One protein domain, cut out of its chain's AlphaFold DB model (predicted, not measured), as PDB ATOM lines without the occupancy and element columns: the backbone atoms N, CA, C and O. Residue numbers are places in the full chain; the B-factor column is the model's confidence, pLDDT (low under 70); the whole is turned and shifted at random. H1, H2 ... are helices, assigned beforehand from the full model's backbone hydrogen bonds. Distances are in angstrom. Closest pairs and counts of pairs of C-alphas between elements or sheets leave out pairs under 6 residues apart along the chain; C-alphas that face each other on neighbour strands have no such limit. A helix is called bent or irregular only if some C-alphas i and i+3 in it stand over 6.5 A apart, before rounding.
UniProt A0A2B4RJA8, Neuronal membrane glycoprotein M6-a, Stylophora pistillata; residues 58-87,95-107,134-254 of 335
ATOM      1  N   LEU A  58      20.676  16.373 -25.432       90.06
ATOM      2  CA  LEU A  58      21.527  15.724 -24.433       90.06
ATOM      3  C   LEU A  58      22.551  16.689 -23.837       90.06
ATOM      4  O   LEU A  58      22.711  16.722 -22.620       90.06
ATOM      5  N   ILE A  59      23.218  17.483 -24.677       92.69
ATOM      6  CA  ILE A  59      24.180  18.490 -24.219       92.69
ATOM      7  C   ILE A  59      23.468  19.546 -23.367       92.69
ATOM      8  O   ILE A  59      23.928  19.840 -22.266       92.69
ATOM      9  N   ALA A  60      22.321  20.064 -23.825       94.06
ATOM     10  CA  ALA A  60      21.526  21.032 -23.068       94.06
ATOM     11  C   ALA A  60      21.125  20.488 -21.686       94.06
ATOM     12  O   ALA A  60      21.331  21.151 -20.670       94.06
ATOM     13  N   SER A  61      20.603  19.261 -21.632       92.56
ATOM     14  CA  SER A  61      20.214  18.612 -20.378       92.56
ATOM     15  C   SER A  61      21.394  18.327 -19.464       92.56
ATOM     16  O   SER A  61      21.251  18.440 -18.253       92.56
ATOM     17  N   PHE A  62      22.558  17.981 -20.012       93.62
ATOM     18  CA  PHE A  62      23.761  17.765 -19.215       93.62
ATOM     19  C   PHE A  62      24.246  19.061 -18.554       93.62
ATOM     20  O   PHE A  62      24.533  19.067 -17.358       93.62
ATOM     21  N   ILE A  63      24.272  20.166 -19.305       95.94
ATOM     22  CA  ILE A  63      24.614  21.491 -18.769       95.94
ATOM     23  C   ILE A  63      23.626  21.890 -17.667       95.94
ATOM     24  O   ILE A  63      24.042  22.314 -16.592       95.94
ATOM     25  N   LEU A  64      22.323  21.695 -17.902       95.56
ATOM     26  CA  LEU A  64      21.284  21.965 -16.907       95.56
ATOM     27  C   LEU A  64      21.412  21.081 -15.664       95.56
ATOM     28  O   LEU A  64      21.234  21.578 -14.558       95.56
ATOM     29  N   ALA A  65      21.749  19.801 -15.823       93.88
ATOM     30  CA  ALA A  65      21.969  18.896 -14.700       93.88
ATOM     31  C   ALA A  65      23.140  19.371 -13.830       93.88
ATOM     32  O   ALA A  65      22.979  19.505 -12.621       93.88
ATOM     33  N   ILE A  66      24.281  19.713 -14.442       95.31
ATOM     34  CA  ILE A  66      25.422  20.297 -13.717       95.31
ATOM     35  C   ILE A  66      25.011  21.599 -13.025       95.31
ATOM     36  O   ILE A  66      25.340  21.793 -11.857       95.31
ATOM     37  N   GLY A  67      24.277  22.467 -13.723       96.31
ATOM     38  CA  GLY A  67      23.818  23.744 -13.190       96.31
ATOM     39  C   GLY A  67      22.926  23.587 -11.959       96.31
ATOM     40  O   GLY A  67      23.251  24.114 -10.898       96.31
ATOM     41  N   PHE A  68      21.839  22.818 -12.068       95.19
ATOM     42  CA  PHE A  68      20.907  22.596 -10.959       95.19
ATOM     43  C   PHE A  68      21.542  21.834  -9.799       95.19
ATOM     44  O   PHE A  68      21.286  22.185  -8.651       95.19
ATOM     45  N   THR A  69      22.390  20.834 -10.062       93.88
ATOM     46  CA  THR A  69      23.114  20.131  -8.994       93.88
ATOM     47  C   THR A  69      24.107  21.058  -8.299       93.88
ATOM     48  O   THR A  69      24.110  21.117  -7.073       93.88
ATOM     49  N   GLY A  70      24.909  21.817  -9.053       95.38
ATOM     50  CA  GLY A  70      25.865  22.776  -8.495       95.38
ATOM     51  C   GLY A  70      25.180  23.864  -7.670       95.38
ATOM     52  O   GLY A  70      25.614  24.153  -6.558       95.38
ATOM     53  N   PHE A  71      24.059  24.397  -8.165       95.94
ATOM     54  CA  PHE A  71      23.237  25.358  -7.437       95.94
ATOM     55  C   PHE A  71      22.622  24.762  -6.168       95.94
ATOM     56  O   PHE A  71      22.810  25.314  -5.087       95.94
ATOM     57  N   ALA A  72      21.906  23.639  -6.274       95.19
ATOM     58  CA  ALA A  72      21.167  23.072  -5.150       95.19
ATOM     59  C   ALA A  72      22.102  22.568  -4.044       95.19
ATOM     60  O   ALA A  72      21.901  22.903  -2.879       95.19
ATOM     61  N   VAL A  73      23.148  21.814  -4.406       94.06
ATOM     62  CA  VAL A  73      24.136  21.307  -3.443       94.06
ATOM     63  C   VAL A  73      24.973  22.456  -2.890       94.06
ATOM     64  O   VAL A  73      25.141  22.543  -1.679       94.06
ATOM     65  N   GLY A  74      25.453  23.364  -3.747       95.75
ATOM     66  CA  GLY A  74      26.251  24.511  -3.318       95.75
ATOM     67  C   GLY A  74      25.490  25.420  -2.353       95.75
ATOM     68  O   GLY A  74      25.998  25.776  -1.297       95.75
ATOM     69  N   LEU A  75      24.236  25.754  -2.647       94.25
ATOM     70  CA  LEU A  75      23.465  26.611  -1.751       94.25
ATOM     71  C   LEU A  75      23.081  25.875  -0.459       94.25
ATOM     72  O   LEU A  75      23.231  26.428   0.627       94.25
ATOM     73  N   SER A  76      22.651  24.613  -0.558       94.12
ATOM     74  CA  SER A  76      22.316  23.782   0.604       94.12
ATOM     75  C   SER A  76      23.497  23.639   1.570       94.12
ATOM     76  O   SER A  76      23.366  23.931   2.757       94.12
ATOM     77  N   GLU A  77      24.659  23.211   1.075       94.25
ATOM     78  CA  GLU A  77      25.845  23.004   1.911       94.25
ATOM     79  C   GLU A  77      26.464  24.328   2.374       94.25
ATOM     80  O   GLU A  77      26.944  24.417   3.505       94.25
ATOM     81  N   GLY A  78      26.394  25.385   1.560       94.00
ATOM     82  CA  GLY A  78      26.825  26.725   1.955       94.00
ATOM     83  C   GLY A  78      26.048  27.245   3.165       94.00
ATOM     84  O   GLY A  78      26.651  27.663   4.154       94.00
ATOM     85  N   VAL A  79      24.715  27.150   3.133       92.81
ATOM     86  CA  VAL A  79      23.862  27.599   4.244       92.81
ATOM     87  C   VAL A  79      24.038  26.710   5.482       92.81
ATOM     88  O   VAL A  79      24.106  27.237   6.592       92.81
ATOM     89  N   LYS A  80      24.200  25.386   5.331       92.50
ATOM     90  CA  LYS A  80      24.504  24.493   6.468       92.50
ATOM     91  C   LYS A  80      25.817  24.851   7.163       92.50
ATOM     92  O   LYS A  80      25.868  24.855   8.391       92.50
ATOM     93  N   ASN A  81      26.865  25.169   6.401       92.56
ATOM     94  CA  ASN A  81      28.147  25.583   6.978       92.56
ATOM     95  C   ASN A  81      28.034  26.926   7.708       92.56
ATOM     96  O   ASN A  81      28.560  27.049   8.811       92.56
ATOM     97  N   LEU A  82      27.289  27.890   7.157       90.81
ATOM     98  CA  LEU A  82      26.992  29.146   7.857       90.81
ATOM     99  C   LEU A  82      26.196  28.933   9.142       90.81
ATOM    100  O   LEU A  82      26.396  29.654  10.121       90.81
ATOM    101  N   ASN A  83      25.322  27.928   9.166       91.38
ATOM    102  CA  ASN A  83      24.491  27.653  10.329       91.38
ATOM    103  C   ASN A  83      25.280  27.206  11.563       91.38
ATOM    104  O   ASN A  83      24.777  27.338  12.674       91.38
ATOM    105  N   LYS A  84      26.529  26.745  11.396       89.88
ATOM    106  CA  LYS A  84      27.438  26.497  12.527       89.88
ATOM    107  C   LYS A  84      27.628  27.749  13.392       89.88
ATOM    108  O   LYS A  84      27.757  27.637  14.608       89.88
ATOM    109  N   TRP A  85      27.622  28.924  12.761       87.88
ATOM    110  CA  TRP A  85      27.723  30.213  13.438       87.88
ATOM    111  C   TRP A  85      26.348  30.850  13.686       87.88
ATOM    112  O   TRP A  85      26.077  31.268  14.807       87.88
ATOM    113  N   LEU A  86      25.460  30.864  12.682       86.06
ATOM    114  CA  LEU A  86      24.145  31.523  12.778       86.06
ATOM    115  C   LEU A  86      23.148  30.813  13.711       86.06
ATOM    116  O   LEU A  86      22.237  31.466  14.207       86.06
ATOM    117  N   LYS A  87      23.304  29.499  13.940       87.38
ATOM    118  CA  LYS A  87      22.476  28.680  14.851       87.38
ATOM    119  C   LYS A  87      20.962  28.878  14.658       87.38
ATOM    120  O   LYS A  87      20.210  28.974  15.621       87.38
ATOM    121  N   SER A  95      17.197  24.039   3.432       89.19
ATOM    122  CA  SER A  95      18.119  23.197   2.661       89.19
ATOM    123  C   SER A  95      17.394  22.049   1.951       89.19
ATOM    124  O   SER A  95      17.606  21.834   0.752       89.19
ATOM    125  N   LEU A  96      16.486  21.357   2.649       90.12
ATOM    126  CA  LEU A  96      15.642  20.324   2.046       90.12
ATOM    127  C   LEU A  96      14.762  20.909   0.930       90.12
ATOM    128  O   LEU A  96      14.658  20.322  -0.148       90.12
ATOM    129  N   GLY A  97      14.173  22.086   1.167       90.62
ATOM    130  CA  GLY A  97      13.372  22.807   0.179       90.62
ATOM    131  C   GLY A  97      14.159  23.154  -1.088       90.62
ATOM    132  O   GLY A  97      13.682  22.903  -2.194       90.62
ATOM    133  N   ILE A  98      15.393  23.651  -0.943       90.62
ATOM    134  CA  ILE A  98      16.295  23.970  -2.065       90.62
ATOM    135  C   ILE A  98      16.619  22.713  -2.882       90.62
ATOM    136  O   ILE A  98      16.553  22.737  -4.113       90.62
ATOM    137  N   MET A  99      16.929  21.603  -2.210       90.38
ATOM    138  CA  MET A  99      17.205  20.315  -2.854       90.38
ATOM    139  C   MET A  99      15.990  19.796  -3.630       90.38
ATOM    140  O   MET A  99      16.109  19.448  -4.809       90.38
ATOM    141  N   ALA A 100      14.812  19.785  -3.001       91.19
ATOM    142  CA  ALA A 100      13.569  19.345  -3.629       91.19
ATOM    143  C   ALA A 100      13.212  20.212  -4.846       91.19
ATOM    144  O   ALA A 100      12.850  19.688  -5.903       91.19
ATOM    145  N   PHE A 101      13.386  21.530  -4.727       89.12
ATOM    146  CA  PHE A 101      13.183  22.462  -5.830       89.12
ATOM    147  C   PHE A 101      14.159  22.195  -6.984       89.12
ATOM    148  O   PHE A 101      13.730  22.092  -8.131       89.12
ATOM    149  N   GLY A 102      15.448  21.983  -6.698       88.31
ATOM    150  CA  GLY A 102      16.447  21.624  -7.710       88.31
ATOM    151  C   GLY A 102      16.104  20.334  -8.466       88.31
ATOM    152  O   GLY A 102      16.195  20.299  -9.695       88.31
ATOM    153  N   ILE A 103      15.638  19.299  -7.759       89.94
ATOM    154  CA  ILE A 103      15.181  18.035  -8.366       89.94
ATOM    155  C   ILE A 103      13.959  18.271  -9.259       89.94
ATOM    156  O   ILE A 103      13.918  17.786 -10.392       89.94
ATOM    157  N   PHE A 104      12.980  19.039  -8.778       90.62
ATOM    158  CA  PHE A 104      11.787  19.382  -9.547       90.62
ATOM    159  C   PHE A 104      12.148  20.121 -10.845       90.62
ATOM    160  O   PHE A 104      11.732  19.698 -11.928       90.62
ATOM    161  N   LEU A 105      12.997  21.152 -10.768       87.94
ATOM    162  CA  LEU A 105      13.467  21.890 -11.943       87.94
ATOM    163  C   LEU A 105      14.255  20.999 -12.916       87.94
ATOM    164  O   LEU A 105      14.020  21.039 -14.128       87.94
ATOM    165  N   GLY A 106      15.139  20.147 -12.393       87.38
ATOM    166  CA  GLY A 106      15.886  19.173 -13.187       87.38
ATOM    167  C   GLY A 106      14.974  18.177 -13.912       87.38
ATOM    168  O   GLY A 106      15.200  17.871 -15.084       87.38
ATOM    169  N   SER A 107      13.895  17.724 -13.265       88.81
ATOM    170  CA  SER A 107      12.936  16.785 -13.861       88.81
ATOM    171  C   SER A 107      12.228  17.367 -15.093       88.81
ATOM    172  O   SER A 107      12.032  16.661 -16.084       88.81
ATOM    173  N   ARG A 134      -0.333  14.345 -32.304       71.88
ATOM    174  CA  ARG A 134       0.451  15.489 -32.806       71.88
ATOM    175  C   ARG A 134       0.082  16.786 -32.109       71.88
ATOM    176  O   ARG A 134       0.975  17.555 -31.774       71.88
ATOM    177  N   LEU A 135      -1.212  17.024 -31.902       78.75
ATOM    178  CA  LEU A 135      -1.669  18.196 -31.168       78.75
ATOM    179  C   LEU A 135      -1.133  18.168 -29.733       78.75
ATOM    180  O   LEU A 135      -0.508  19.133 -29.312       78.75
ATOM    181  N   LEU A 136      -1.263  17.027 -29.044       81.19
ATOM    182  CA  LEU A 136      -0.727  16.848 -27.694       81.19
ATOM    183  C   LEU A 136       0.789  17.095 -27.633       81.19
ATOM    184  O   LEU A 136       1.237  17.878 -26.807       81.19
ATOM    185  N   ALA A 137       1.570  16.505 -28.544       79.12
ATOM    186  CA  ALA A 137       3.019  16.709 -28.591       79.12
ATOM    187  C   ALA A 137       3.401  18.186 -28.802       79.12
ATOM    188  O   ALA A 137       4.330  18.681 -28.170       79.12
ATOM    189  N   ARG A 138       2.663  18.916 -29.650       84.12
ATOM    190  CA  ARG A 138       2.871  20.360 -29.860       84.12
ATOM    191  C   ARG A 138       2.525  21.169 -28.615       84.12
ATOM    192  O   ARG A 138       3.284  22.068 -28.271       84.12
ATOM    193  N   CYS A 139       1.425  20.842 -27.941       86.56
ATOM    194  CA  CYS A 139       1.044  21.480 -26.683       86.56
ATOM    195  C   CYS A 139       2.093  21.229 -25.593       86.56
ATOM    196  O   CYS A 139       2.494  22.171 -24.919       86.56
ATOM    197  N   CYS A 140       2.603  19.999 -25.465       87.69
ATOM    198  CA  CYS A 140       3.664  19.673 -24.512       87.69
ATOM    199  C   CYS A 140       4.967  20.422 -24.819       87.69
ATOM    200  O   CYS A 140       5.559  20.999 -23.909       87.69
ATOM    201  N   ILE A 141       5.399  20.474 -26.085       87.44
ATOM    202  CA  ILE A 141       6.593  21.243 -26.476       87.44
ATOM    203  C   ILE A 141       6.378  22.740 -26.230       87.44
ATOM    204  O   ILE A 141       7.278  23.395 -25.713       87.44
ATOM    205  N   GLY A 142       5.195  23.277 -26.539       89.38
ATOM    206  CA  GLY A 142       4.846  24.671 -26.260       89.38
ATOM    207  C   GLY A 142       4.879  24.999 -24.765       89.38
ATOM    208  O   GLY A 142       5.467  26.004 -24.376       89.38
ATOM    209  N   PHE A 143       4.328  24.121 -23.921       92.31
ATOM    210  CA  PHE A 143       4.400  24.251 -22.463       92.31
ATOM    211  C   PHE A 143       5.849  24.230 -21.963       92.31
ATOM    212  O   PHE A 143       6.256  25.112 -21.212       92.31
ATOM    213  N   LEU A 144       6.650  23.262 -22.418       92.50
ATOM    214  CA  LEU A 144       8.060  23.161 -22.041       92.50
ATOM    215  C   LEU A 144       8.860  24.376 -22.513       92.50
ATOM    216  O   LEU A 144       9.719  24.853 -21.776       92.50
ATOM    217  N   PHE A 145       8.571  24.895 -23.705       93.00
ATOM    218  CA  PHE A 145       9.190  26.112 -24.214       93.00
ATOM    219  C   PHE A 145       8.828  27.320 -23.346       93.00
ATOM    220  O   PHE A 145       9.726  28.026 -22.903       93.00
ATOM    221  N   GLY A 146       7.542  27.516 -23.034       93.12
ATOM    222  CA  GLY A 146       7.085  28.593 -22.151       93.12
ATOM    223  C   GLY A 146       7.698  28.510 -20.750       93.12
ATOM    224  O   GLY A 146       8.145  29.519 -20.210       93.12
ATOM    225  N   TRP A 147       7.808  27.302 -20.193       92.75
ATOM    226  CA  TRP A 147       8.473  27.063 -18.913       92.75
ATOM    227  C   TRP A 147       9.958  27.444 -18.937       92.75
ATOM    228  O   TRP A 147      10.424  28.175 -18.065       92.75
ATOM    229  N   HIS A 148      10.708  26.978 -19.941       93.88
ATOM    230  CA  HIS A 148      12.132  27.305 -20.063       93.88
ATOM    231  C   HIS A 148      12.339  28.792 -20.366       93.88
ATOM    232  O   HIS A 148      13.270  29.387 -19.838       93.88
ATOM    233  N   TYR A 149      11.439  29.417 -21.128       95.00
ATOM    234  CA  TYR A 149      11.440  30.860 -21.344       95.00
ATOM    235  C   TYR A 149      11.289  31.613 -20.018       95.00
ATOM    236  O   TYR A 149      12.132  32.440 -19.689       95.00
ATOM    237  N   PHE A 150      10.282  31.281 -19.206       94.62
ATOM    238  CA  PHE A 150      10.106  31.880 -17.878       94.62
ATOM    239  C   PHE A 150      11.344  31.683 -16.990       94.62
ATOM    240  O   PHE A 150      11.840  32.638 -16.390       94.62
ATOM    241  N   MET A 151      11.884  30.462 -16.959       92.88
ATOM    242  CA  MET A 151      13.093  30.153 -16.196       92.88
ATOM    243  C   MET A 151      14.303  30.954 -16.673       92.88
ATOM    244  O   MET A 151      15.086  31.398 -15.841       92.88
ATOM    245  N   PHE A 152      14.454  31.188 -17.974       95.12
ATOM    246  CA  PHE A 152      15.548  31.999 -18.498       95.12
ATOM    247  C   PHE A 152      15.527  33.406 -17.898       95.12
ATOM    248  O   PHE A 152      16.535  33.842 -17.348       95.12
ATOM    249  N   PHE A 153      14.375  34.084 -17.916       95.25
ATOM    250  CA  PHE A 153      14.257  35.414 -17.312       95.25
ATOM    251  C   PHE A 153      14.496  35.376 -15.808       95.25
ATOM    252  O   PHE A 153      15.284  36.173 -15.309       95.25
ATOM    253  N   LEU A 154      13.887  34.426 -15.096       95.19
ATOM    254  CA  LEU A 154      14.087  34.273 -13.655       95.19
ATOM    255  C   LEU A 154      15.580  34.143 -13.305       95.19
ATOM    256  O   LEU A 154      16.095  34.869 -12.455       95.19
ATOM    257  N   TRP A 155      16.296  33.255 -13.995       95.62
ATOM    258  CA  TRP A 155      17.712  32.996 -13.737       95.62
ATOM    259  C   TRP A 155      18.635  34.113 -14.223       95.62
ATOM    260  O   TRP A 155      19.687  34.314 -13.620       95.62
ATOM    261  N   MET A 156      18.232  34.892 -15.229       95.50
ATOM    262  CA  MET A 156      18.930  36.121 -15.617       95.50
ATOM    263  C   MET A 156      18.928  37.178 -14.503       95.50
ATOM    264  O   MET A 156      19.870  37.961 -14.430       95.50
ATOM    265  N   PHE A 157      17.926  37.182 -13.615       94.94
ATOM    266  CA  PHE A 157      17.918  38.039 -12.422       94.94
ATOM    267  C   PHE A 157      18.615  37.385 -11.224       94.94
ATOM    268  O   PHE A 157      19.393  38.041 -10.535       94.94
ATOM    269  N   ILE A 158      18.378  36.092 -10.977       94.75
ATOM    270  CA  ILE A 158      18.944  35.389  -9.812       94.75
ATOM    271  C   ILE A 158      20.465  35.225  -9.931       94.75
ATOM    272  O   ILE A 158      21.176  35.459  -8.957       94.75
ATOM    273  N   ALA A 159      20.992  34.836 -11.098       94.19
ATOM    274  CA  ALA A 159      22.413  34.513 -11.236       94.19
ATOM    275  C   ALA A 159      23.348  35.702 -10.925       94.19
ATOM    276  O   ALA A 159      24.316  35.496 -10.193       94.19
ATOM    277  N   PRO A 160      23.069  36.946 -11.371       95.06
ATOM    278  CA  PRO A 160      23.832  38.111 -10.931       95.06
ATOM    279  C   PRO A 160      23.713  38.379  -9.431       95.06
ATOM    280  O   PRO A 160      24.713  38.704  -8.805       95.06
ATOM    281  N   LEU A 161      22.535  38.204  -8.823       95.31
ATOM    282  CA  LEU A 161      22.355  38.427  -7.381       95.31
ATOM    283  C   LEU A 161      23.181  37.457  -6.527       95.31
ATOM    284  O   LEU A 161      23.637  37.831  -5.449       95.31
ATOM    285  N   LEU A 162      23.447  36.244  -7.024       94.56
ATOM    286  CA  LEU A 162      24.325  35.277  -6.359       94.56
ATOM    287  C   LEU A 162      25.789  35.740  -6.267       94.56
ATOM    288  O   LEU A 162      26.542  35.170  -5.482       94.56
ATOM    289  N   ILE A 163      26.206  36.779  -7.002       95.62
ATOM    290  CA  ILE A 163      27.558  37.332  -6.854       95.62
ATOM    291  C   ILE A 163      27.753  38.012  -5.495       95.62
ATOM    292  O   ILE A 163      28.848  37.967  -4.942       95.62
ATOM    293  N   ILE A 164      26.692  38.603  -4.934       93.81
ATOM    294  CA  ILE A 164      26.733  39.344  -3.669       93.81
ATOM    295  C   ILE A 164      27.200  38.436  -2.521       93.81
ATOM    296  O   ILE A 164      28.217  38.759  -1.899       93.81
ATOM    297  N   PRO A 165      26.557  37.278  -2.252       92.19
ATOM    298  CA  PRO A 165      27.038  36.377  -1.212       92.19
ATOM    299  C   PRO A 165      28.426  35.811  -1.533       92.19
ATOM    300  O   PRO A 165      29.211  35.624  -0.614       92.19
ATOM    301  N   VAL A 166      28.791  35.591  -2.802       95.19
ATOM    302  CA  VAL A 166      30.147  35.123  -3.151       95.19
ATOM    303  C   VAL A 166      31.217  36.151  -2.783       95.19
ATOM    304  O   VAL A 166      32.237  35.779  -2.205       95.19
ATOM    305  N   ILE A 167      30.988  37.433  -3.078       94.06
ATOM    306  CA  ILE A 167      31.911  38.515  -2.714       94.06
ATOM    307  C   ILE A 167      32.030  38.605  -1.193       94.06
ATOM    308  O   ILE A 167      33.143  38.624  -0.672       94.06
ATOM    309  N   PHE A 168      30.898  38.595  -0.487       91.69
ATOM    310  CA  PHE A 168      30.872  38.630   0.974       91.69
ATOM    311  C   PHE A 168      31.682  37.475   1.580       91.69
ATOM    312  O   PHE A 168      32.598  37.702   2.369       91.69
ATOM    313  N   MET A 169      31.412  36.238   1.148       92.00
ATOM    314  CA  MET A 169      32.149  35.058   1.613       92.00
ATOM    315  C   MET A 169      33.639  35.149   1.267       92.00
ATOM    316  O   MET A 169      34.480  34.832   2.101       92.00
ATOM    317  N   GLY A 170      33.983  35.641   0.074       91.81
ATOM    318  CA  GLY A 170      35.370  35.824  -0.358       91.81
ATOM    319  C   GLY A 170      36.152  36.821   0.504       91.81
ATOM    320  O   GLY A 170      37.309  36.557   0.841       91.81
ATOM    321  N   ILE A 171      35.523  37.930   0.911       91.62
ATOM    322  CA  ILE A 171      36.130  38.917   1.818       91.62
ATOM    323  C   ILE A 171      36.439  38.257   3.167       91.62
ATOM    324  O   ILE A 171      37.586  38.292   3.619       91.62
ATOM    325  N   PHE A 172      35.450  37.607   3.788       89.56
ATOM    326  CA  PHE A 172      35.641  36.981   5.098       89.56
ATOM    327  C   PHE A 172      36.581  35.780   5.056       89.56
ATOM    328  O   PHE A 172      37.377  35.613   5.979       89.56
ATOM    329  N   PHE A 173      36.579  35.005   3.971       91.44
ATOM    330  CA  PHE A 173      37.581  33.972   3.732       91.44
ATOM    331  C   PHE A 173      38.995  34.566   3.784       91.44
ATOM    332  O   PHE A 173      39.830  34.097   4.555       91.44
ATOM    333  N   GLY A 174      39.256  35.644   3.036       88.69
ATOM    334  CA  GLY A 174      40.560  36.313   3.034       88.69
ATOM    335  C   GLY A 174      40.959  36.859   4.410       88.69
ATOM    336  O   GLY A 174      42.087  36.649   4.861       88.69
ATOM    337  N   VAL A 175      40.024  37.505   5.113       87.38
ATOM    338  CA  VAL A 175      40.253  38.042   6.465       87.38
ATOM    339  C   VAL A 175      40.579  36.925   7.457       87.38
ATOM    340  O   VAL A 175      41.544  37.042   8.217       87.38
ATOM    341  N   CYS A 176      39.826  35.827   7.426       87.81
ATOM    342  CA  CYS A 176      40.027  34.685   8.309       87.81
ATOM    343  C   CYS A 176      41.367  33.985   8.065       87.81
ATOM    344  O   CYS A 176      42.046  33.637   9.030       87.81
ATOM    345  N   GLN A 177      41.815  33.867   6.810       84.88
ATOM    346  CA  GLN A 177      43.144  33.321   6.499       84.88
ATOM    347  C   GLN A 177      44.280  34.165   7.100       84.88
ATOM    348  O   GLN A 177      45.299  33.625   7.523       84.88
ATOM    349  N   VAL A 178      44.120  35.489   7.182       81.38
ATOM    350  CA  VAL A 178      45.154  36.376   7.738       81.38
ATOM    351  C   VAL A 178      45.088  36.447   9.267       81.38
ATOM    352  O   VAL A 178      46.127  36.327   9.920       81.38
ATOM    353  N   LYS A 179      43.896  36.641   9.848       71.88
ATOM    354  CA  LYS A 179      43.727  36.868  11.296       71.88
ATOM    355  C   LYS A 179      43.895  35.590  12.124       71.88
ATOM    356  O   LYS A 179      44.576  35.636  13.146       71.88
ATOM    357  N   VAL A 180      43.369  34.448  11.667       70.94
ATOM    358  CA  VAL A 180      43.515  33.169  12.390       70.94
ATOM    359  C   VAL A 180      44.975  32.707  12.381       70.94
ATOM    360  O   VAL A 180      45.512  32.334  13.415       70.94
ATOM    361  N   VAL A 181      45.665  32.800  11.242       65.69
ATOM    362  CA  VAL A 181      47.036  32.274  11.116       65.69
ATOM    363  C   VAL A 181      48.076  33.156  11.820       65.69
ATOM    364  O   VAL A 181      49.074  32.638  12.316       65.69
ATOM    365  N   LYS A 182      47.876  34.482  11.880       61.50
ATOM    366  CA  LYS A 182      48.908  35.417  12.377       61.50
ATOM    367  C   LYS A 182      48.683  35.955  13.793       61.50
ATOM    368  O   LYS A 182      49.613  36.534  14.353       61.50
ATOM    369  N   GLN A 183      47.471  35.863  14.344       62.91
ATOM    370  CA  GLN A 183      47.071  36.631  15.535       62.91
ATOM    371  C   GLN A 183      46.106  35.858  16.457       62.91
ATOM    372  O   GLN A 183      45.210  36.449  17.066       62.91
ATOM    373  N   LEU A 184      46.278  34.536  16.569       59.88
ATOM    374  CA  LEU A 184      45.418  33.667  17.377       59.88
ATOM    375  C   LEU A 184      45.260  34.225  18.814       59.88
ATOM    376  O   LEU A 184      46.226  34.299  19.573       59.88
ATOM    377  N   GLY A 185      44.047  34.675  19.156       58.03
ATOM    378  CA  GLY A 185      43.662  35.122  20.501       58.03
ATOM    379  C   GLY A 185      43.805  36.616  20.836       58.03
ATOM    380  O   GLY A 185      43.402  37.000  21.929       58.03
ATOM    381  N   LYS A 186      44.339  37.478  19.950       63.69
ATOM    382  CA  LYS A 186      44.501  38.929  20.246       63.69
ATOM    383  C   LYS A 186      43.755  39.889  19.320       63.69
ATOM    384  O   LYS A 186      43.743  41.086  19.585       63.69
ATOM    385  N   THR A 187      43.148  39.400  18.241       74.12
ATOM    386  CA  THR A 187      42.468  40.257  17.257       74.12
ATOM    387  C   THR A 187      40.984  39.972  17.178       74.12
ATOM    388  O   THR A 187      40.593  38.813  17.088       74.12
ATOM    389  N   CYS A 188      40.188  41.036  17.114       82.19
ATOM    390  CA  CYS A 188      38.758  40.985  16.840       82.19
ATOM    391  C   CYS A 188      38.462  41.374  15.383       82.19
ATOM    392  O   CYS A 188      39.254  42.053  14.710       82.19
ATOM    393  N   ILE A 189      37.324  40.923  14.866       82.44
ATOM    394  CA  ILE A 189      36.724  41.452  13.639       82.44
ATOM    395  C   ILE A 189      35.619  42.405  14.072       82.44
ATOM    396  O   ILE A 189      34.619  41.948  14.609       82.44
ATOM    397  N   LYS A 190      35.816  43.704  13.844       83.88
ATOM    398  CA  LYS A 190      34.767  44.714  13.992       83.88
ATOM    399  C   LYS A 190      33.998  44.799  12.683       83.88
ATOM    400  O   LYS A 190      34.621  44.932  11.630       83.88
ATOM    401  N   PHE A 191      32.674  44.688  12.724       82.81
ATOM    402  CA  PHE A 191      31.853  44.720  11.508       82.81
ATOM    403  C   PHE A 191      31.676  46.133  10.941       82.81
ATOM    404  O   PHE A 191      31.450  46.280   9.739       82.81
ATOM    405  N   SER A 192      31.880  47.165  11.763       81.12
ATOM    406  CA  SER A 192      31.908  48.569  11.339       81.12
ATOM    407  C   SER A 192      33.005  48.861  10.308       81.12
ATOM    408  O   SER A 192      32.766  49.599   9.356       81.12
ATOM    409  N   ASP A 193      34.167  48.204  10.410       82.31
ATOM    410  CA  ASP A 193      35.266  48.336   9.437       82.31
ATOM    411  C   ASP A 193      34.868  47.851   8.026       82.31
ATOM    412  O   ASP A 193      35.518  48.194   7.036       82.31
ATOM    413  N   TYR A 194      33.801  47.050   7.932       80.06
ATOM    414  CA  TYR A 194      33.268  46.487   6.690       80.06
ATOM    415  C   TYR A 194      31.909  47.089   6.295       80.06
ATOM    416  O   TYR A 194      31.324  46.631   5.313       80.06
ATOM    417  N   GLY A 195      31.409  48.094   7.030       77.88
ATOM    418  CA  GLY A 195      30.099  48.718   6.793       77.88
ATOM    419  C   GLY A 195      28.919  47.761   6.993       77.88
ATOM    420  O   GLY A 195      27.950  47.805   6.237       77.88
ATOM    421  N   LEU A 196      29.049  46.825   7.938       77.62
ATOM    422  CA  LEU A 196      28.043  45.803   8.255       77.62
ATOM    423  C   LEU A 196      27.415  45.997   9.643       77.62
ATOM    424  O   LEU A 196      26.708  45.112  10.119       77.62
ATOM    425  N   ASP A 197      27.675  47.136  10.274       73.81
ATOM    426  CA  ASP A 197      27.166  47.536  11.585       73.81
ATOM    427  C   ASP A 197      25.633  47.576  11.645       73.81
ATOM    428  O   ASP A 197      25.054  47.125  12.629       73.81
ATOM    429  N   ASP A 198      24.971  47.992  10.563       73.38
ATOM    430  CA  ASP A 198      23.501  47.987  10.484       73.38
ATOM    431  C   ASP A 198      22.903  46.610  10.136       73.38
ATOM    432  O   ASP A 198      21.714  46.360  10.352       73.38
ATOM    433  N   LEU A 199      23.700  45.707   9.553       66.94
ATOM    434  CA  LEU A 199      23.210  44.438   8.999       66.94
ATOM    435  C   LEU A 199      23.398  43.258   9.960       66.94
ATOM    436  O   LEU A 199      22.651  42.278   9.898       66.94
ATOM    437  N   VAL A 200      24.407  43.330  10.827       72.56
ATOM    438  CA  VAL A 200      24.765  42.278  11.779       72.56
ATOM    439  C   VAL A 200      24.570  42.821  13.189       72.56
ATOM    440  O   VAL A 200      25.206  43.786  13.582       72.56
ATOM    441  N   SER A 201      23.733  42.160  13.991       69.12
ATOM    442  CA  SER A 201      23.421  42.570  15.374       69.12
ATOM    443  C   SER A 201      24.594  42.465  16.359       69.12
ATOM    444  O   SER A 201      24.444  42.757  17.542       69.12
ATOM    445  N   THR A 202      25.747  41.991  15.895       74.69
ATOM    446  CA  THR A 202      26.971  41.821  16.677       74.69
ATOM    447  C   THR A 202      27.973  42.859  16.194       74.69
ATOM    448  O   THR A 202      28.267  42.881  15.006       74.69
ATOM    449  N   GLU A 203      28.504  43.701  17.083       77.62
ATOM    450  CA  GLU A 203      29.452  44.767  16.708       77.62
ATOM    451  C   GLU A 203      30.860  44.224  16.410       77.62
ATOM    452  O   GLU A 203      31.530  44.668  15.471       77.62
ATOM    453  N   GLU A 204      31.307  43.226  17.178       85.00
ATOM    454  CA  GLU A 204      32.607  42.584  16.994       85.00
ATOM    455  C   GLU A 204      32.623  41.102  17.396       85.00
ATOM    456  O   GLU A 204      31.882  40.671  18.275       85.00
ATOM    457  N   VAL A 205      33.491  40.316  16.749       84.38
ATOM    458  CA  VAL A 205      33.727  38.895  17.067       84.38
ATOM    459  C   VAL A 205      35.187  38.690  17.463       84.38
ATOM    460  O   VAL A 205      36.098  39.063  16.716       84.38
ATOM    461  N   CYS A 206      35.412  38.068  18.621       85.75
ATOM    462  CA  CYS A 206      36.724  37.883  19.242       85.75
ATOM    463  C   CYS A 206      36.901  36.451  19.780       85.75
ATOM    464  O   CYS A 206      35.930  35.722  19.961       85.75
ATOM    465  N   GLY A 207      38.144  36.065  20.092       83.12
ATOM    466  CA  GLY A 207      38.434  34.844  20.857       83.12
ATOM    467  C   GLY A 207      37.943  33.556  20.186       83.12
ATOM    468  O   GLY A 207      38.206  33.336  19.005       83.12
ATOM    469  N   ASP A 208      37.245  32.710  20.941       84.12
ATOM    470  CA  ASP A 208      36.746  31.415  20.455       84.12
ATOM    471  C   ASP A 208      35.616  31.570  19.425       84.12
ATOM    472  O   ASP A 208      35.570  30.831  18.438       84.12
ATOM    473  N   ASP A 209      34.762  32.587  19.571       84.56
ATOM    474  CA  ASP A 209      33.695  32.875  18.605       84.56
ATOM    475  C   ASP A 209      34.258  33.268  17.234       84.56
ATOM    476  O   ASP A 209      33.663  32.962  16.197       84.56
ATOM    477  N   LEU A 210      35.448  33.883  17.206       86.25
ATOM    478  CA  LEU A 210      36.150  34.200  15.962       86.25
ATOM    479  C   LEU A 210      36.589  32.931  15.226       86.25
ATOM    480  O   LEU A 210      36.534  32.886  13.996       86.25
ATOM    481  N   ILE A 211      37.005  31.895  15.957       86.75
ATOM    482  CA  ILE A 211      37.401  30.612  15.368       86.75
ATOM    483  C   ILE A 211      36.180  29.944  14.732       86.75
ATOM    484  O   ILE A 211      36.245  29.550  13.567       86.75
ATOM    485  N   VAL A 212      35.053  29.893  15.451       89.44
ATOM    486  CA  VAL A 212      33.796  29.308  14.951       89.44
ATOM    487  C   VAL A 212      33.273  30.071  13.732       89.44
ATOM    488  O   VAL A 212      32.904  29.460  12.726       89.44
ATOM    489  N   PHE A 213      33.289  31.405  13.782       89.56
ATOM    490  CA  PHE A 213      32.925  32.258  12.652       89.56
ATOM    491  C   PHE A 213      33.801  31.973  11.428       89.56
ATOM    492  O   PHE A 213      33.298  31.754  10.323       89.56
ATOM    493  N   CYS A 214      35.120  31.935  11.618       90.00
ATOM    494  CA  CYS A 214      36.050  31.701  10.526       90.00
ATOM    495  C   CYS A 214      35.960  30.285   9.955       90.00
ATOM    496  O   CYS A 214      36.101  30.127   8.739       90.00
ATOM    497  N   GLU A 215      35.679  29.271  10.774       91.38
ATOM    498  CA  GLU A 215      35.397  27.918  10.290       91.38
ATOM    499  C   GLU A 215      34.129  27.896   9.424       91.38
ATOM    500  O   GLU A 215      34.145  27.341   8.322       91.38
ATOM    501  N   ALA A 216      33.055  28.552   9.875       92.19
ATOM    502  CA  ALA A 216      31.794  28.635   9.145       92.19
ATOM    503  C   ALA A 216      31.961  29.341   7.786       92.19
ATOM    504  O   ALA A 216      31.569  28.792   6.753       92.19
ATOM    505  N   MET A 217      32.601  30.515   7.764       92.38
ATOM    506  CA  MET A 217      32.842  31.285   6.535       92.38
ATOM    507  C   MET A 217      33.768  30.540   5.566       92.38
ATOM    508  O   MET A 217      33.478  30.435   4.370       92.38
ATOM    509  N   THR A 218      34.856  29.958   6.079       92.50
ATOM    510  CA  THR A 218      35.814  29.193   5.265       92.50
ATOM    511  C   THR A 218      35.164  27.950   4.665       92.50
ATOM    512  O   THR A 218      35.360  27.666   3.483       92.50
ATOM    513  N   GLY A 219      34.348  27.243   5.451       92.81
ATOM    514  CA  GLY A 219      33.599  26.076   4.997       92.81
ATOM    515  C   GLY A 219      32.524  26.416   3.966       92.81
ATOM    516  O   GLY A 219      32.360  25.679   2.999       92.81
ATOM    517  N   ALA A 220      31.822  27.542   4.123       94.88
ATOM    518  CA  ALA A 220      30.728  27.941   3.236       94.88
ATOM    519  C   ALA A 220      31.194  28.499   1.878       94.88
ATOM    520  O   ALA A 220      30.541  28.270   0.857       94.88
ATOM    521  N   THR A 221      32.328  29.207   1.844       94.75
ATOM    522  CA  THR A 221      32.852  29.906   0.652       94.75
ATOM    523  C   THR A 221      32.877  29.063  -0.636       94.75
ATOM    524  O   THR A 221      32.301  29.505  -1.636       94.75
ATOM    525  N   PRO A 222      33.485  27.856  -0.677       95.62
ATOM    526  CA  PRO A 222      33.534  27.061  -1.908       95.62
ATOM    527  C   PRO A 222      32.143  26.635  -2.397       95.62
ATOM    528  O   PRO A 222      31.923  26.521  -3.602       95.62
ATOM    529  N   PHE A 223      31.190  26.438  -1.485       96.50
ATOM    530  CA  PHE A 223      29.832  26.038  -1.832       96.50
ATOM    531  C   PHE A 223      29.015  27.197  -2.416       96.50
ATOM    532  O   PHE A 223      28.313  26.998  -3.406       96.50
ATOM    533  N   PHE A 224      29.175  28.421  -1.900       95.81
ATOM    534  CA  PHE A 224      28.584  29.612  -2.527       95.81
ATOM    535  C   PHE A 224      29.177  29.888  -3.913       95.81
ATOM    536  O   PHE A 224      28.437  30.212  -4.843       95.81
ATOM    537  N   ALA A 225      30.486  29.687  -4.091       96.19
ATOM    538  CA  ALA A 225      31.115  29.772  -5.408       96.19
ATOM    539  C   ALA A 225      30.554  28.711  -6.376       96.19
ATOM    540  O   ALA A 225      30.206  29.034  -7.514       96.19
ATOM    541  N   ALA A 226      30.396  27.464  -5.919       96.50
ATOM    542  CA  ALA A 226      29.767  26.401  -6.701       96.50
ATOM    543  C   ALA A 226      28.307  26.728  -7.057       96.50
ATOM    544  O   ALA A 226      27.887  26.478  -8.188       96.50
ATOM    545  N   ALA A 227      27.556  27.340  -6.135       96.62
ATOM    546  CA  ALA A 227      26.179  27.749  -6.376       96.62
ATOM    547  C   ALA A 227      26.077  28.838  -7.454       96.62
ATOM    548  O   ALA A 227      25.231  28.748  -8.344       96.62
ATOM    549  N   PHE A 228      26.974  29.827  -7.418       97.38
ATOM    550  CA  PHE A 228      27.062  30.878  -8.432       97.38
ATOM    551  C   PHE A 228      27.414  30.317  -9.815       97.38
ATOM    552  O   PHE A 228      26.704  30.577 -10.787       97.38
ATOM    553  N   VAL A 229      28.456  29.481  -9.902       97.38
ATOM    554  CA  VAL A 229      28.841  28.817 -11.160       97.38
ATOM    555  C   VAL A 229      27.707  27.922 -11.675       97.38
ATOM    556  O   VAL A 229      27.420  27.916 -12.873       97.38
ATOM    557  N   GLY A 230      27.012  27.221 -10.777       97.00
ATOM    558  CA  GLY A 230      25.799  26.468 -11.088       97.00
ATOM    559  C   GLY A 230      24.712  27.351 -11.706       97.00
ATOM    560  O   GLY A 230      24.178  27.011 -12.759       97.00
ATOM    561  N   GLY A 231      24.455  28.525 -11.122       96.62
ATOM    562  CA  GLY A 231      23.538  29.535 -11.662       96.62
ATOM    563  C   GLY A 231      23.880  29.968 -13.092       96.62
ATOM    564  O   GLY A 231      22.994  30.028 -13.945       96.62
ATOM    565  N   LEU A 232      25.164  30.187 -13.398       97.00
ATOM    566  CA  LEU A 232      25.613  30.516 -14.759       97.00
ATOM    567  C   LEU A 232      25.361  29.368 -15.747       97.00
ATOM    568  O   LEU A 232      24.875  29.597 -16.859       97.00
ATOM    569  N   PHE A 233      25.640  28.125 -15.343       97.69
ATOM    570  CA  PHE A 233      25.320  26.952 -16.158       97.69
ATOM    571  C   PHE A 233      23.817  26.798 -16.386       97.69
ATOM    572  O   PHE A 233      23.424  26.400 -17.482       97.69
ATOM    573  N   ILE A 234      22.972  27.145 -15.409       97.38
ATOM    574  CA  ILE A 234      21.517  27.143 -15.595       97.38
ATOM    575  C   ILE A 234      21.129  28.138 -16.691       97.38
ATOM    576  O   ILE A 234      20.434  27.744 -17.623       97.38
ATOM    577  N   VAL A 235      21.624  29.381 -16.661       96.88
ATOM    578  CA  VAL A 235      21.315  30.386 -17.700       96.88
ATOM    579  C   VAL A 235      21.696  29.882 -19.097       96.88
ATOM    580  O   VAL A 235      20.860  29.866 -20.005       96.88
ATOM    581  N   VAL A 236      22.933  29.402 -19.264       96.75
ATOM    582  CA  VAL A 236      23.428  28.879 -20.550       96.75
ATOM    583  C   VAL A 236      22.649  27.635 -20.984       96.75
ATOM    584  O   VAL A 236      22.273  27.504 -22.151       96.75
ATOM    585  N   GLY A 237      22.381  26.724 -20.052       96.12
ATOM    586  CA  GLY A 237      21.665  25.481 -20.308       96.12
ATOM    587  C   GLY A 237      20.206  25.710 -20.693       96.12
ATOM    588  O   GLY A 237      19.724  25.080 -21.635       96.12
ATOM    589  N   VAL A 238      19.510  26.636 -20.021       96.00
ATOM    590  CA  VAL A 238      18.113  26.981 -20.325       96.00
ATOM    591  C   VAL A 238      18.038  27.628 -21.702       96.00
ATOM    592  O   VAL A 238      17.226  27.202 -22.524       96.00
ATOM    593  N   PHE A 239      18.925  28.585 -21.989       95.88
ATOM    594  CA  PHE A 239      19.024  29.200 -23.311       95.88
ATOM    595  C   PHE A 239      19.234  28.140 -24.397       95.88
ATOM    596  O   PHE A 239      18.467  28.073 -25.356       95.88
ATOM    597  N   HIS A 240      20.211  27.242 -24.223       95.12
ATOM    598  CA  HIS A 240      20.471  26.179 -25.194       95.12
ATOM    599  C   HIS A 240      19.266  25.239 -25.359       95.12
ATOM    600  O   HIS A 240      18.904  24.882 -26.482       95.12
ATOM    601  N   MET A 241      18.590  24.888 -24.260       93.62
ATOM    602  CA  MET A 241      17.392  24.051 -24.295       93.62
ATOM    603  C   MET A 241      16.256  24.705 -25.090       93.62
ATOM    604  O   MET A 241      15.577  24.011 -25.844       93.62
ATOM    605  N   MET A 242      16.074  26.026 -24.994       94.00
ATOM    606  CA  MET A 242      15.065  26.744 -25.780       94.00
ATOM    607  C   MET A 242      15.306  26.609 -27.288       94.00
ATOM    608  O   MET A 242      14.379  26.240 -28.009       94.00
ATOM    609  N   PHE A 243      16.542  26.811 -27.760       92.62
ATOM    610  CA  PHE A 243      16.885  26.620 -29.181       92.62
ATOM    611  C   PHE A 243      16.578  25.202 -29.657       92.62
ATOM    612  O   PHE A 243      16.010  24.990 -30.730       92.62
ATOM    613  N   VAL A 244      16.938  24.215 -28.840       91.56
ATOM    614  CA  VAL A 244      16.728  22.811 -29.176       91.56
ATOM    615  C   VAL A 244      15.241  22.447 -29.165       91.56
ATOM    616  O   VAL A 244      14.790  21.698 -30.031       91.56
ATOM    617  N   LEU A 245      14.452  23.005 -28.244       91.06
ATOM    618  CA  LEU A 245      12.998  22.847 -28.231       91.06
ATOM    619  C   LEU A 245      12.350  23.444 -29.485       91.06
ATOM    620  O   LEU A 245      11.446  22.817 -30.034       91.06
ATOM    621  N   THR A 246      12.835  24.581 -29.993       89.88
ATOM    622  CA  THR A 246      12.367  25.154 -31.267       89.88
ATOM    623  C   THR A 246      12.667  24.228 -32.448       89.88
ATOM    624  O   THR A 246      11.784  23.974 -33.269       89.88
ATOM    625  N   ALA A 247      13.871  23.651 -32.513       87.38
ATOM    626  CA  ALA A 247      14.217  22.670 -33.545       87.38
ATOM    627  C   ALA A 247      13.343  21.404 -33.447       87.38
ATOM    628  O   ALA A 247      12.815  20.915 -34.447       87.38
ATOM    629  N   ASN A 248      13.112  20.910 -32.227       85.62
ATOM    630  CA  ASN A 248      12.231  19.770 -31.974       85.62
ATOM    631  C   ASN A 248      10.773  20.078 -32.351       85.62
ATOM    632  O   ASN A 248      10.092  19.222 -32.920       85.62
ATOM    633  N   TYR A 249      10.302  21.301 -32.092       85.19
ATOM    634  CA  TYR A 249       8.986  21.763 -32.522       85.19
ATOM    635  C   TYR A 249       8.865  21.737 -34.047       85.19
ATOM    636  O   TYR A 249       7.910  21.155 -34.561       85.19
ATOM    637  N   ALA A 250       9.847  22.287 -34.771       83.12
ATOM    638  CA  ALA A 250       9.882  22.258 -36.234       83.12
ATOM    639  C   ALA A 250       9.863  20.815 -36.770       83.12
ATOM    640  O   ALA A 250       9.051  20.475 -37.630       83.12
ATOM    641  N   HIS A 251      10.649  19.911 -36.175       76.56
ATOM    642  CA  HIS A 251      10.640  18.492 -36.541       76.56
ATOM    643  C   HIS A 251       9.286  17.800 -36.328       76.56
ATOM    644  O   HIS A 251       8.937  16.898 -37.096       76.56
ATOM    645  N   VAL A 252       8.514  18.182 -35.309       77.19
ATOM    646  CA  VAL A 252       7.147  17.670 -35.086       77.19
ATOM    647  C   VAL A 252       6.126  18.388 -35.978       77.19
ATOM    648  O   VAL A 252       5.106  17.804 -36.366       77.19
ATOM    649  N   HIS A 253       6.380  19.647 -36.329       75.75
ATOM    650  CA  HIS A 253       5.531  20.444 -37.200       75.75
ATOM    651  C   HIS A 253       5.558  19.936 -38.648       75.75
ATOM    652  O   HIS A 253       4.494  19.615 -39.193       75.75
ATOM    653  N   ASP A 254       6.759  19.756 -39.205       70.12
ATOM    654  CA  ASP A 254       7.040  19.373 -40.601       70.12
ATOM    655  C   ASP A 254       6.735  17.907 -40.909       70.12
ATOM    656  O   ASP A 254       7.035  17.365 -41.968       70.12
TER     657      ASP A 254
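AT A GLANCE: This is residues 58 to 87, 95 to 107 and 134 to 254 of the 335 residues of the protein "Neuronal membrane glycoprotein M6-a" of Stylophora pistillata (UniProt A0A2B4RJA8). A long rod of nearly aligned helices is built round H5, with H1 along one side of it, H3 and then H4 along another, and H2 beside H1. A loop, residues 183 to 206, covers the end where H4 stops and H5 starts. The printed part has 164 residues with five named helices, H1 to H5 in chain order, and no named strand: all helix. It is loose, with a radius of gyration of the C-alphas of 20.9 A and spans of 74 by 24 by 24 A.

IN THESE COORDINATES: H5, residues 207 to 253, was assigned as one helix by its hydrogen bonds but is bent: C-alphas 219 and 222 are 7.0 A apart. Its arms are H5a, residues 207 to 219, 18.8 A, and H5b, residues 222 to 253, 45.5 A, ending at C-alpha 253 (5.531, 20.444, -37.200). H1, residues 58 to 86, 40.5 A, begins at C-alpha 58 (21.527, 15.724, -24.433). H2 is residues 95 to 107, 18.5 A; H3 residues 134 to 161, 40.6 A, with a kink of 28 degrees near residue 154; H4 residues 163 to 182, 28.8 A.

HOW THE PARTS SIT: H5, the hub, touches three helices. H5b touches H1, Ala 227 to Phe 71 the closest C-alphas at 3.9 A, and H3, Gly 231 to Ala 159 at 5.1 A, at shallow tilts of 27 and 26 degrees, opposite ways. H5a touches H4 at a steep tilt of 46 degrees, closest C-alphas Thr 218 and Phe 173, 5.3 A. H2 touches H1, closest C-alphas Ser 95 and Ser 76, 4.7 A. H1 and H3 are apart. Every O i to N i+4 pair is within hydrogen-bond range in H2 and H5b, but 23 of 25 in H1, 22 of 24 in H3, 15 of 16 in H4 and 8 of 9 in H5a.

THE WHOLE: The farthest C-alphas, Lys 186 and Asp 254, are 74.1 A apart. Cuts leave gaps of 14.1 A from C-alpha 87 to 95 and 22.7 A from 107 to 134. The link H4 to H5 is long; pLDDT is under 70 at residues 181 to 186, 199 and 201.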